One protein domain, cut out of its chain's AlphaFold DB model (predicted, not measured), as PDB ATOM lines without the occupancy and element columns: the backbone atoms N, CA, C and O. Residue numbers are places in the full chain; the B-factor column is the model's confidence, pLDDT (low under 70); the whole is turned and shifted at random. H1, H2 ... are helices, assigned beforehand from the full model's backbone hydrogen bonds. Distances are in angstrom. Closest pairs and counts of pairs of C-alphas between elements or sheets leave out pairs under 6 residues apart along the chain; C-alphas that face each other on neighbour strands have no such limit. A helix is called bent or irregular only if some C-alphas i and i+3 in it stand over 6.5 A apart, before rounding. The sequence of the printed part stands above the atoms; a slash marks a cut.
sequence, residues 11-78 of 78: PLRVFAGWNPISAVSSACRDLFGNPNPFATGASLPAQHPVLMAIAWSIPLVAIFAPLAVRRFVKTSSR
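What this domain is: This is residues 11 to 78 of the 78 residues of an uncharacterized protein of Thermoleophilaceae bacterium (UniProt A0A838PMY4). A long, kinked helix, H4, packs its first turns on a small head, and its far half, with the last two residues, sticks out as a free arm, residues 61 to 78. The head is made of H2, set at a steep tilt to the beginning of H4, the short H3 and the loop of residues 32 to 43, with H1 at one side, joined to H2 by a tight link. The printed part has 68 residues with four named helices, in the order H1, H2, H3, H4, and no named strand; the class is all helix. The whole is only just loose, close to extended, with a radius of gyration of the C-alphas of 16.2 A. Its outline is flat, spanning 54 by 31 by 13 A, and the arm makes much of the length.

How they stand to each other: H1, residues 11 to 17, touches no helix. H1 and H2, residues 20 to 31, meet only through their link, residues 18 and 19. H1 and H3, residues 44 to 47, are close but not clearly touching; their closest C-alphas are those of Gly 17 and Pro 45, 7.1 A apart. H1 is apart from H4, residues 49 to 76. H2 and H3 only just touch, with 3 pairs of C-alphas within 8 A; H2 does this with residues 23 to 26 alone, and the closest C-alphas are those of Ala 23 and Pro 45, 6.1 A apart. H2 and H4 touch, with 18 pairs of C-alphas within 8 A, the closest being those of Ala 27 and Val 50, 4.7 A apart. H4 does this with residues 49 to 56 alone. Their lines stand at a steep tilt of 55 degrees, and they run opposite ways. H3 and H4 are close but not clearly touching; their closest C-alphas are those of Pro 45 and Met 52, 5.7 A apart. Every pair of backbone O of residue i and N of residue i+4 is within hydrogen-bond range in H1 and H2, and 22 of 24 are in H4. H3 is too short for such a pair, but its one pair of O i and N i+3 is within range.

Where its parts are: H1 begins at C-alpha 11, at (303.968, 224.844, 151.512), and ends at Gly 17. H2 runs from Pro 20 to Leu 31, 16.4 A from first to last C-alpha. H3 has four residues, Leu 44 to Gln 47. H4 is the longest helix, with 28 residues and 38.7 A from first to last C-alpha; its C-alpha 49 is at (296.308, 219.390, 133.279) and its C-alpha 76 at (297.203, 256.541, 122.573). H4 has a kink of 27 degrees near residue 61. It is neither bent nor irregular, but only just: C-alphas 63 and 66 are 6.2 A apart.

The domain as a whole: The two C-alphas farthest apart are those of Thr 40 and Arg 78, 54.6 A. Residues 61 to 78, of which 61 to 76 belong to H4, stand free; the body without them has 50 residues and spans 29 by 25 by 12 A. The printed part has no cut, and it ends at Arg 78, the chain's last residue. The link from H2 to H3 is long, with 12 residues, and those from H1 to H2 and from H3 to H4 are tight. The mean pLDDT of the printed part is 72.4. The model's confidence is under 70 in 32 residues: 11 to 22, 34 to 50 and 76 to 78.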
ATOM      1  N   PRO A  11     304.525 223.664 152.181       69.12
ATOM      2  CA  PRO A  11     303.968 224.844 151.512       69.12
ATOM      3  C   PRO A  11     304.571 225.067 150.117       69.12
ATOM      4  O   PRO A  11     303.854 225.347 149.159       69.12
ATOM      5  N   LEU A  12     305.890 224.887 149.984       65.94
ATOM      6  CA  LEU A  12     306.619 225.045 148.722       65.94
ATOM      7  C   LEU A  12     306.203 223.988 147.701       65.94
ATOM      8  O   LEU A  12     306.071 224.299 146.521       65.94
ATOM      9  N   ARG A  13     305.924 222.763 148.158       65.62
ATOM     10  CA  ARG A  13     305.420 221.679 147.309       65.62
ATOM     11  C   ARG A  13     304.054 222.010 146.707       65.62
ATOM     12  O   ARG A  13     303.837 221.771 145.523       65.62
ATOM     13  N   VAL A  14     303.154 222.599 147.498       64.12
ATOM     14  CA  VAL A  14     301.827 223.020 147.021       64.12
ATOM     15  C   VAL A  14     301.954 224.158 146.009       64.12
ATOM     16  O   VAL A  14     301.400 224.055 144.918       64.12
ATOM     17  N   PHE A  15     302.740 225.195 146.308       66.50
ATOM     18  CA  PHE A  15     302.961 226.303 145.370       66.50
ATOM     19  C   PHE A  15     303.626 225.853 144.063       66.50
ATOM     20  O   PHE A  15     303.199 226.262 142.984       66.50
ATOM     21  N   ALA A  16     304.636 224.986 144.141       64.81
ATOM     22  CA  ALA A  16     305.309 224.451 142.961       64.81
ATOM     23  C   ALA A  16     304.386 223.545 142.124       64.81
ATOM     24  O   ALA A  16     304.438 223.589 140.893       64.81
ATOM     25  N   GLY A  17     303.511 222.771 142.776       65.31
ATOM     26  CA  GLY A  17     302.508 221.931 142.114       65.31
ATOM     27  C   GLY A  17     301.378 222.719 141.441       65.31
ATOM     28  O   GLY A  17     300.804 222.248 140.461       65.31
ATOM     29  N   TRP A  18     301.086 223.932 141.916       65.44
ATOM     30  CA  TRP A  18     300.014 224.805 141.415       65.44
ATOM     31  C   TRP A  18     300.499 225.909 140.460       65.44
ATOM     32  O   TRP A  18     299.854 226.945 140.314       65.44
ATOM     33  N   ASN A  19     301.630 225.704 139.781       69.31
ATOM     34  CA  ASN A  19     302.150 226.694 138.843       69.31
ATOM     35  C   ASN A  19     301.393 226.656 137.488       69.31
ATOM     36  O   ASN A  19     301.379 225.605 136.835       69.31
ATOM     37  N   PRO A  20     300.827 227.785 137.009       67.69
ATOM     38  CA  PRO A  20     300.109 227.860 135.731       67.69
ATOM     39  C   PRO A  20     300.958 227.434 134.526       67.69
ATOM     40  O   PRO A  20     300.455 226.786 133.610       67.69
ATOM     41  N   ILE A  21     302.259 227.741 134.535       69.31
ATOM     42  CA  ILE A  21     303.188 227.373 133.456       69.31
ATOM     43  C   ILE A  21     303.353 225.849 133.399       69.31
ATOM     44  O   ILE A  21     303.333 225.251 132.321       69.31
ATOM     45  N   SER A  22     303.464 225.206 134.564       68.50
ATOM     46  CA  SER A  22     303.547 223.747 134.673       68.50
ATOM     47  C   SER A  22     302.254 223.067 134.216       68.50
ATOM     48  O   SER A  22     302.324 222.040 133.537       68.50
ATOM     49  N   ALA A  23     301.091 223.653 134.526       71.44
ATOM     50  CA  ALA A  23     299.793 223.153 134.069       71.44
ATOM     51  C   ALA A  23     299.674 223.204 132.535       71.44
ATOM     52  O   ALA A  23     299.355 222.190 131.918       71.44
ATOM     53  N   VAL A  24     300.026 224.332 131.904       72.12
ATOM     54  CA  VAL A  24     300.013 224.474 130.434       72.12
ATOM     55  C   VAL A  24     301.016 223.527 129.767       72.12
ATOM     56  O   VAL A  24     300.667 222.841 128.811       72.12
ATOM     57  N   SER A  25     302.245 223.423 130.284       72.00
ATOM     58  CA  SER A  25     303.254 222.503 129.734       72.00
ATOM     59  C   SER A  25     302.814 221.039 129.814       72.00
ATOM     60  O   SER A  25     303.088 220.277 128.885       72.00
ATOM     61  N   SER A  26     302.139 220.653 130.901       71.06
ATOM     62  CA  SER A  26     301.589 219.303 131.065       71.06
ATOM     63  C   SER A  26     300.393 219.076 130.137       71.06
ATOM     64  O   SER A  26     300.328 218.037 129.492       71.06
ATOM     65  N   ALA A  27     299.514 220.071 129.971       71.00
ATOM     66  CA  ALA A  27     298.364 219.998 129.069       71.00
ATOM     67  C   ALA A  27     298.789 219.850 127.605       71.00
ATOM     68  O   ALA A  27     298.247 219.013 126.890       71.00
ATOM     69  N   CYS A  28     299.795 220.616 127.167       73.44
ATOM     70  CA  CYS A  28     300.373 220.445 125.838       73.44
ATOM     71  C   CYS A  28     300.894 219.018 125.666       73.44
ATOM     72  O   CYS A  28     300.614 218.385 124.659       73.44
ATOM     73  N   ARG A  29     301.625 218.490 126.652       73.19
ATOM     74  CA  ARG A  29     302.201 217.148 126.568       73.19
ATOM     75  C   ARG A  29     301.133 216.050 126.455       73.19
ATOM     76  O   ARG A  29     301.293 215.148 125.632       73.19
ATOM     77  N   ASP A  30     300.054 216.166 127.222       73.31
ATOM     78  CA  ASP A  30     298.902 215.268 127.133       73.31
ATOM     79  C   ASP A  30     298.231 215.353 125.754       73.31
ATOM     80  O   ASP A  30     297.974 214.327 125.128       73.31
ATOM     81  N   LEU A  31     298.021 216.567 125.232       72.44
ATOM     82  CA  LEU A  31     297.430 216.783 123.904       72.44
ATOM     83  C   LEU A  31     298.337 216.308 122.757       72.44
ATOM     84  O   LEU A  31     297.835 215.883 121.720       72.44
ATOM     85  N   PHE A  32     299.658 216.333 122.942       77.62
ATOM     86  CA  PHE A  32     300.637 215.775 122.003       77.62
ATOM     87  C   PHE A  32     300.779 214.244 122.107       77.62
ATOM     88  O   PHE A  32     301.613 213.665 121.413       77.62
ATOM     89  N   GLY A  33     299.982 213.574 122.948       71.88
ATOM     90  CA  GLY A  33     299.958 212.113 123.050       71.88
ATOM     91  C   GLY A  33     301.102 211.509 123.869       71.88
ATOM     92  O   GLY A  33     301.375 210.320 123.731       71.88
ATOM     93  N   ASN A  34     301.769 212.293 124.726       69.56
ATOM     94  CA  ASN A  34     302.820 211.805 125.629       69.56
ATOM     95  C   ASN A  34     302.450 212.030 127.112       69.56
ATOM     96  O   ASN A  34     303.134 212.779 127.817       69.56
ATOM     97  N   PRO A  35     301.349 211.433 127.598       68.94
ATOM     98  CA  PRO A  35     300.868 211.685 128.949       68.94
ATOM     99  C   PRO A  35     301.918 211.310 130.001       68.94
ATOM    100  O   PRO A  35     302.639 210.321 129.869       68.94
ATOM    101  N   ASN A  36     302.035 212.127 131.049       65.75
ATOM    102  CA  ASN A  36     303.075 211.956 132.066       65.75
ATOM    103  C   ASN A  36     302.818 210.697 132.933       65.75
ATOM    104  O   ASN A  36     301.843 210.688 133.685       65.75
ATOM    105  N   PRO A  37     303.706 209.680 132.932       59.84
ATOM    106  CA  PRO A  37     303.516 208.454 133.715       59.84
ATOM    107  C   PRO A  37     303.627 208.663 135.237       59.84
ATOM    108  O   PRO A  37     303.234 207.788 136.002       59.84
ATOM    109  N   PHE A  38     304.124 209.821 135.690       58.88
ATOM    110  CA  PHE A  38     304.239 210.189 137.108       58.88
ATOM    111  C   PHE A  38     303.079 211.072 137.609       58.88
ATOM    112  O   PHE A  38     303.188 211.712 138.654       58.88
ATOM    113  N   ALA A  39     301.973 211.161 136.860       58.28
ATOM    114  CA  ALA A  39     300.780 211.905 137.279       58.28
ATOM    115  C   ALA A  39     300.035 211.230 138.450       58.28
ATOM    116  O   ALA A  39     299.393 211.902 139.261       58.28
ATOM    117  N   THR A  40     300.146 209.908 138.572       45.94
ATOM    118  CA  THR A  40     299.541 209.091 139.629       45.94
ATOM    119  C   THR A  40     300.243 209.352 140.967       45.94
ATOM    120  O   THR A  40     301.339 208.859 141.210       45.94
ATOM    121  N   GLY A  41     299.621 210.163 141.831       51.75
ATOM    122  CA  GLY A  41     300.167 210.587 143.133       51.75
ATOM    123  C   GLY A  41     300.602 212.057 143.196       51.75
ATOM    124  O   GLY A  41     300.897 212.564 144.278       51.75
ATOM    125  N   ALA A  42     300.590 212.766 142.063       58.31
ATOM    126  CA  ALA A  42     300.868 214.196 141.992       58.31
ATOM    127  C   ALA A  42     299.603 215.047 142.262       58.31
ATOM    128  O   ALA A  42     298.467 214.566 142.202       58.31
ATOM    129  N   SER A  43     299.809 216.329 142.586       59.25
ATOM    130  CA  SER A  43     298.762 217.320 142.885       59.25
ATOM    131  C   SER A  43     297.648 217.357 141.825       59.25
ATOM    132  O   SER A  43     297.930 217.114 140.659       59.25
ATOM    133  N   LEU A  44     296.418 217.753 142.192       61.56
ATOM    134  CA  LEU A  44     295.250 217.897 141.287       61.56
ATOM    135  C   LEU A  44     295.558 218.441 139.865       61.56
ATOM    136  O   LEU A  44     295.035 217.881 138.900       61.56
ATOM    137  N   PRO A  45     296.432 219.456 139.678       57.75
ATOM    138  CA  PRO A  45     296.820 219.943 138.349       57.75
ATOM    139  C   PRO A  45     297.531 218.927 137.450       57.75
ATOM    140  O   PRO A  45     297.475 219.053 136.233       57.75
ATOM    141  N   ALA A  46     298.191 217.927 138.025       60.22
ATOM    142  CA  ALA A  46     298.833 216.845 137.288       60.22
ATOM    143  C   ALA A  46     297.838 215.758 136.854       60.22
ATOM    144  O   ALA A  46     298.123 215.031 135.912       60.22
ATOM    145  N   GLN A  47     296.677 215.662 137.515       64.31
ATOM    146  CA  GLN A  47     295.615 214.711 137.168       64.31
ATOM    147  C   GLN A  47     294.672 215.271 136.094       64.31
ATOM    148  O   GLN A  47     294.172 214.526 135.257       64.31
ATOM    149  N   HIS A  48     294.456 216.592 136.086       69.31
ATOM    150  CA  HIS A  48     293.643 217.281 135.080       69.31
ATOM    151  C   HIS A  48     294.367 218.503 134.489       69.31
ATOM    152  O   HIS A  48     293.941 219.648 134.695       69.31
ATOM    153  N   PRO A  49     295.460 218.293 133.735       67.94
ATOM    154  CA  PRO A  49     296.308 219.390 133.279       67.94
ATOM    155  C   PRO A  49     295.594 220.328 132.303       67.94
ATOM    156  O   PRO A  49     295.762 221.541 132.402       67.94
ATOM    157  N   VAL A  50     294.729 219.810 131.424       69.25
ATOM    158  CA  VAL A  50     293.949 220.629 130.478       69.25
ATOM    159  C   VAL A  50     292.959 221.548 131.204       69.25
ATOM    160  O   VAL A  50     292.914 222.746 130.928       69.25
ATOM    161  N   LEU A  51     292.205 221.018 132.175       75.75
ATOM    162  CA  LEU A  51     291.255 221.815 132.960       75.75
ATOM    163  C   LEU A  51     291.972 222.901 133.762       75.75
ATOM    164  O   LEU A  51     291.505 224.037 133.789       75.75
ATOM    165  N   MET A  52     293.124 222.589 134.366       75.00
ATOM    166  CA  MET A  52     293.900 223.598 135.089       75.00
ATOM    167  C   MET A  52     294.545 224.633 134.172       75.00
ATOM    168  O   MET A  52     294.576 225.809 134.529       75.00
ATOM    169  N   ALA A  53     295.013 224.244 132.985       76.44
ATOM    170  CA  ALA A  53     295.524 225.193 132.003       76.44
ATOM    171  C   ALA A  53     294.441 226.210 131.601       76.44
ATOM    172  O   ALA A  53     294.708 227.415 131.561       76.44
ATOM    173  N   ILE A  54     293.202 225.754 131.387       79.19
ATOM    174  CA  ILE A  54     292.055 226.626 131.088       79.19
ATOM    175  C   ILE A  54     291.688 227.480 132.308       79.19
ATOM    176  O   ILE A  54     291.540 228.696 132.181       79.19
ATOM    177  N   ALA A  55     291.602 226.872 133.494       82.44
ATOM    178  CA  ALA A  55     291.260 227.562 134.735       82.44
ATOM    179  C   ALA A  55     292.258 228.667 135.101       82.44
ATOM    180  O   ALA A  55     291.852 229.650 135.708       82.44
ATOM    181  N   TRP A  56     293.532 228.546 134.714       80.06
ATOM    182  CA  TRP A  56     294.525 229.615 134.855       80.06
ATOM    183  C   TRP A  56     294.491 230.627 133.707       80.06
ATOM    184  O   TRP A  56     294.685 231.820 133.935       80.06
ATOM    185  N   SER A  57     294.204 230.186 132.482       80.62
ATOM    186  CA  SER A  57     294.128 231.071 131.314       80.62
ATOM    187  C   SER A  57     292.974 232.070 131.421       80.62
ATOM    188  O   SER A  57     293.167 233.251 131.142       80.62
ATOM    189  N   ILE A  58     291.796 231.633 131.879       87.56
ATOM    190  CA  ILE A  58     290.605 232.486 132.031       87.56
ATOM    191  C   ILE A  58     290.863 233.710 132.931       87.56
ATOM    192  O   ILE A  58     290.683 234.826 132.447       87.56
ATOM    193  N   PRO A  59     291.291 233.573 134.202       87.62
ATOM    194  CA  PRO A  59     291.513 234.715 135.083       87.62
ATOM    195  C   PRO A  59     292.680 235.580 134.612       87.62
ATOM    196  O   PRO A  59     292.594 236.801 134.709       87.62
ATOM    197  N   LEU A  60     293.745 234.990 134.050       84.00
ATOM    198  CA  LEU A  60     294.847 235.769 133.482       84.00
ATOM    199  C   LEU A  60     294.352 236.657 132.336       84.00
ATOM    200  O   LEU A  60     294.579 237.862 132.360       84.00
ATOM    201  N   VAL A  61     293.619 236.105 131.371       87.25
ATOM    202  CA  VAL A  61     293.051 236.898 130.272       87.25
ATOM    203  C   VAL A  61     292.038 237.912 130.808       87.25
ATOM    204  O   VAL A  61     292.120 239.087 130.460       87.25
ATOM    205  N   ALA A  62     291.143 237.507 131.707       89.94
ATOM    206  CA  ALA A  62     290.125 238.384 132.281       89.94
ATOM    207  C   ALA A  62     290.711 239.559 133.081       89.94
ATOM    208  O   ALA A  62     290.084 240.611 133.143       89.94
ATOM    209  N   ILE A  63     291.901 239.416 133.671       89.25
ATOM    210  CA  ILE A  63     292.583 240.491 134.405       89.25
ATOM    211  C   ILE A  63     293.471 241.305 133.461       89.25
ATOM    212  O   ILE A  63     293.346 242.529 133.380       89.25
ATOM    213  N   PHE A  64     294.369 240.646 132.728       88.50
ATOM    214  CA  PHE A  64     295.398 241.318 131.939       88.50
ATOM    215  C   PHE A  64     294.863 241.924 130.639       88.50
ATOM    216  O   PHE A  64     295.351 242.985 130.254       88.50
ATOM    217  N   ALA A  65     293.849 241.341 129.990       87.88
ATOM    218  CA  ALA A  65     293.266 241.917 128.775       87.88
ATOM    219  C   ALA A  65     292.618 243.295 129.021       87.88
ATOM    220  O   ALA A  65     293.004 244.249 128.342       87.88
ATOM    221  N   PRO A  66     291.712 243.492 130.006       85.81
ATOM    222  CA  PRO A  66     291.164 244.822 130.262       85.81
ATOM    223  C   PRO A  66     292.217 245.796 130.803       85.81
ATOM    224  O   PRO A  66     292.151 246.984 130.494       85.81
ATOM    225  N   LEU A  67     293.210 245.330 131.571       86.44
ATOM    226  CA  LEU A  67     294.346 246.159 132.000       86.44
ATOM    227  C   LEU A  67     295.180 246.651 130.809       86.44
ATOM    228  O   LEU A  67     295.519 247.836 130.756       86.44
ATOM    229  N   ALA A  68     295.470 245.774 129.847       85.06
ATOM    230  CA  ALA A  68     296.190 246.112 128.626       85.06
ATOM    231  C   ALA A  68     295.404 247.123 127.781       85.06
ATOM    232  O   ALA A  68     295.962 248.150 127.398       85.06
ATOM    233  N   VAL A  69     294.099 246.901 127.583       88.75
ATOM    234  CA  VAL A  69     293.216 247.832 126.860       88.75
ATOM    235  C   VAL A  69     293.161 249.195 127.555       88.75
ATOM    236  O   VAL A  69     293.369 250.224 126.912       88.75
ATOM    237  N   ARG A  70     292.967 249.229 128.881       86.56
ATOM    238  CA  ARG A  70     292.969 250.479 129.669       86.56
ATOM    239  C   ARG A  70     294.283 251.246 129.537       86.56
ATOM    240  O   ARG A  70     294.271 252.475 129.495       86.56
ATOM    241  N   ARG A  71     295.414 250.538 129.505       85.00
ATOM    242  CA  ARG A  71     296.742 251.149 129.379       85.00
ATOM    243  C   ARG A  71     296.995 251.657 127.961       85.00
ATOM    244  O   ARG A  71     297.478 252.773 127.820       85.00
ATOM    245  N   PHE A  72     296.608 250.888 126.945       86.38
ATOM    246  CA  PHE A  72     296.701 251.285 125.542       86.38
ATOM    247  C   PHE A  72     295.909 252.569 125.271       86.38
ATOM    248  O   PHE A  72     296.486 253.546 124.807       86.38
ATOM    249  N   VAL A  73     294.637 252.629 125.685       84.75
ATOM    250  CA  VAL A  73     293.792 253.829 125.518       84.75
ATOM    251  C   VAL A  73     294.384 255.051 126.229       84.75
ATOM    252  O   VAL A  73     294.378 256.149 125.678       84.75
ATOM    253  N   LYS A  74     294.951 254.877 127.431       79.06
ATOM    254  CA  LYS A  74     295.634 255.970 128.147       79.06
ATOM    255  C   LYS A  74     296.875 256.487 127.420       79.06
ATOM    256  O   LYS A  74     297.177 257.671 127.536       79.06
ATOM    257  N   THR A  75     297.615 255.620 126.734       77.31
ATOM    258  CA  THR A  75     298.847 256.000 126.034       77.31
ATOM    259  C   THR A  75     298.564 256.578 124.649       77.31
ATOM    260  O   THR A  75     299.192 257.565 124.297       77.31
ATOM    261  N   SER A  76     297.596 256.040 123.902       69.62
ATOM    262  CA  SER A  76     297.203 256.541 122.573       69.62
ATOM    263  C   SER A  76     296.441 257.873 122.598       69.62
ATOM    264  O   SER A  76     296.178 258.445 121.548       69.62
ATOM    265  N   SER A  77     296.058 258.351 123.785       59.69
ATOM    266  CA  SER A  77     295.443 259.667 124.001       59.69
ATOM    267  C   SER A  77     296.472 260.794 124.234       59.69
ATOM    268  O   SER A  77     296.059 261.925 124.496       59.69
ATOM    269  N   ARG A  78     297.780 260.502 124.199       50.00
ATOM    270  CA  ARG A  78     298.871 261.492 124.196       50.00
ATOM    271  C   ARG A  78     299.477 261.599 122.808       50.00
ATOM    272  O   ARG A  78     299.881 262.729 122.471       50.00
TER     273      ARG A  78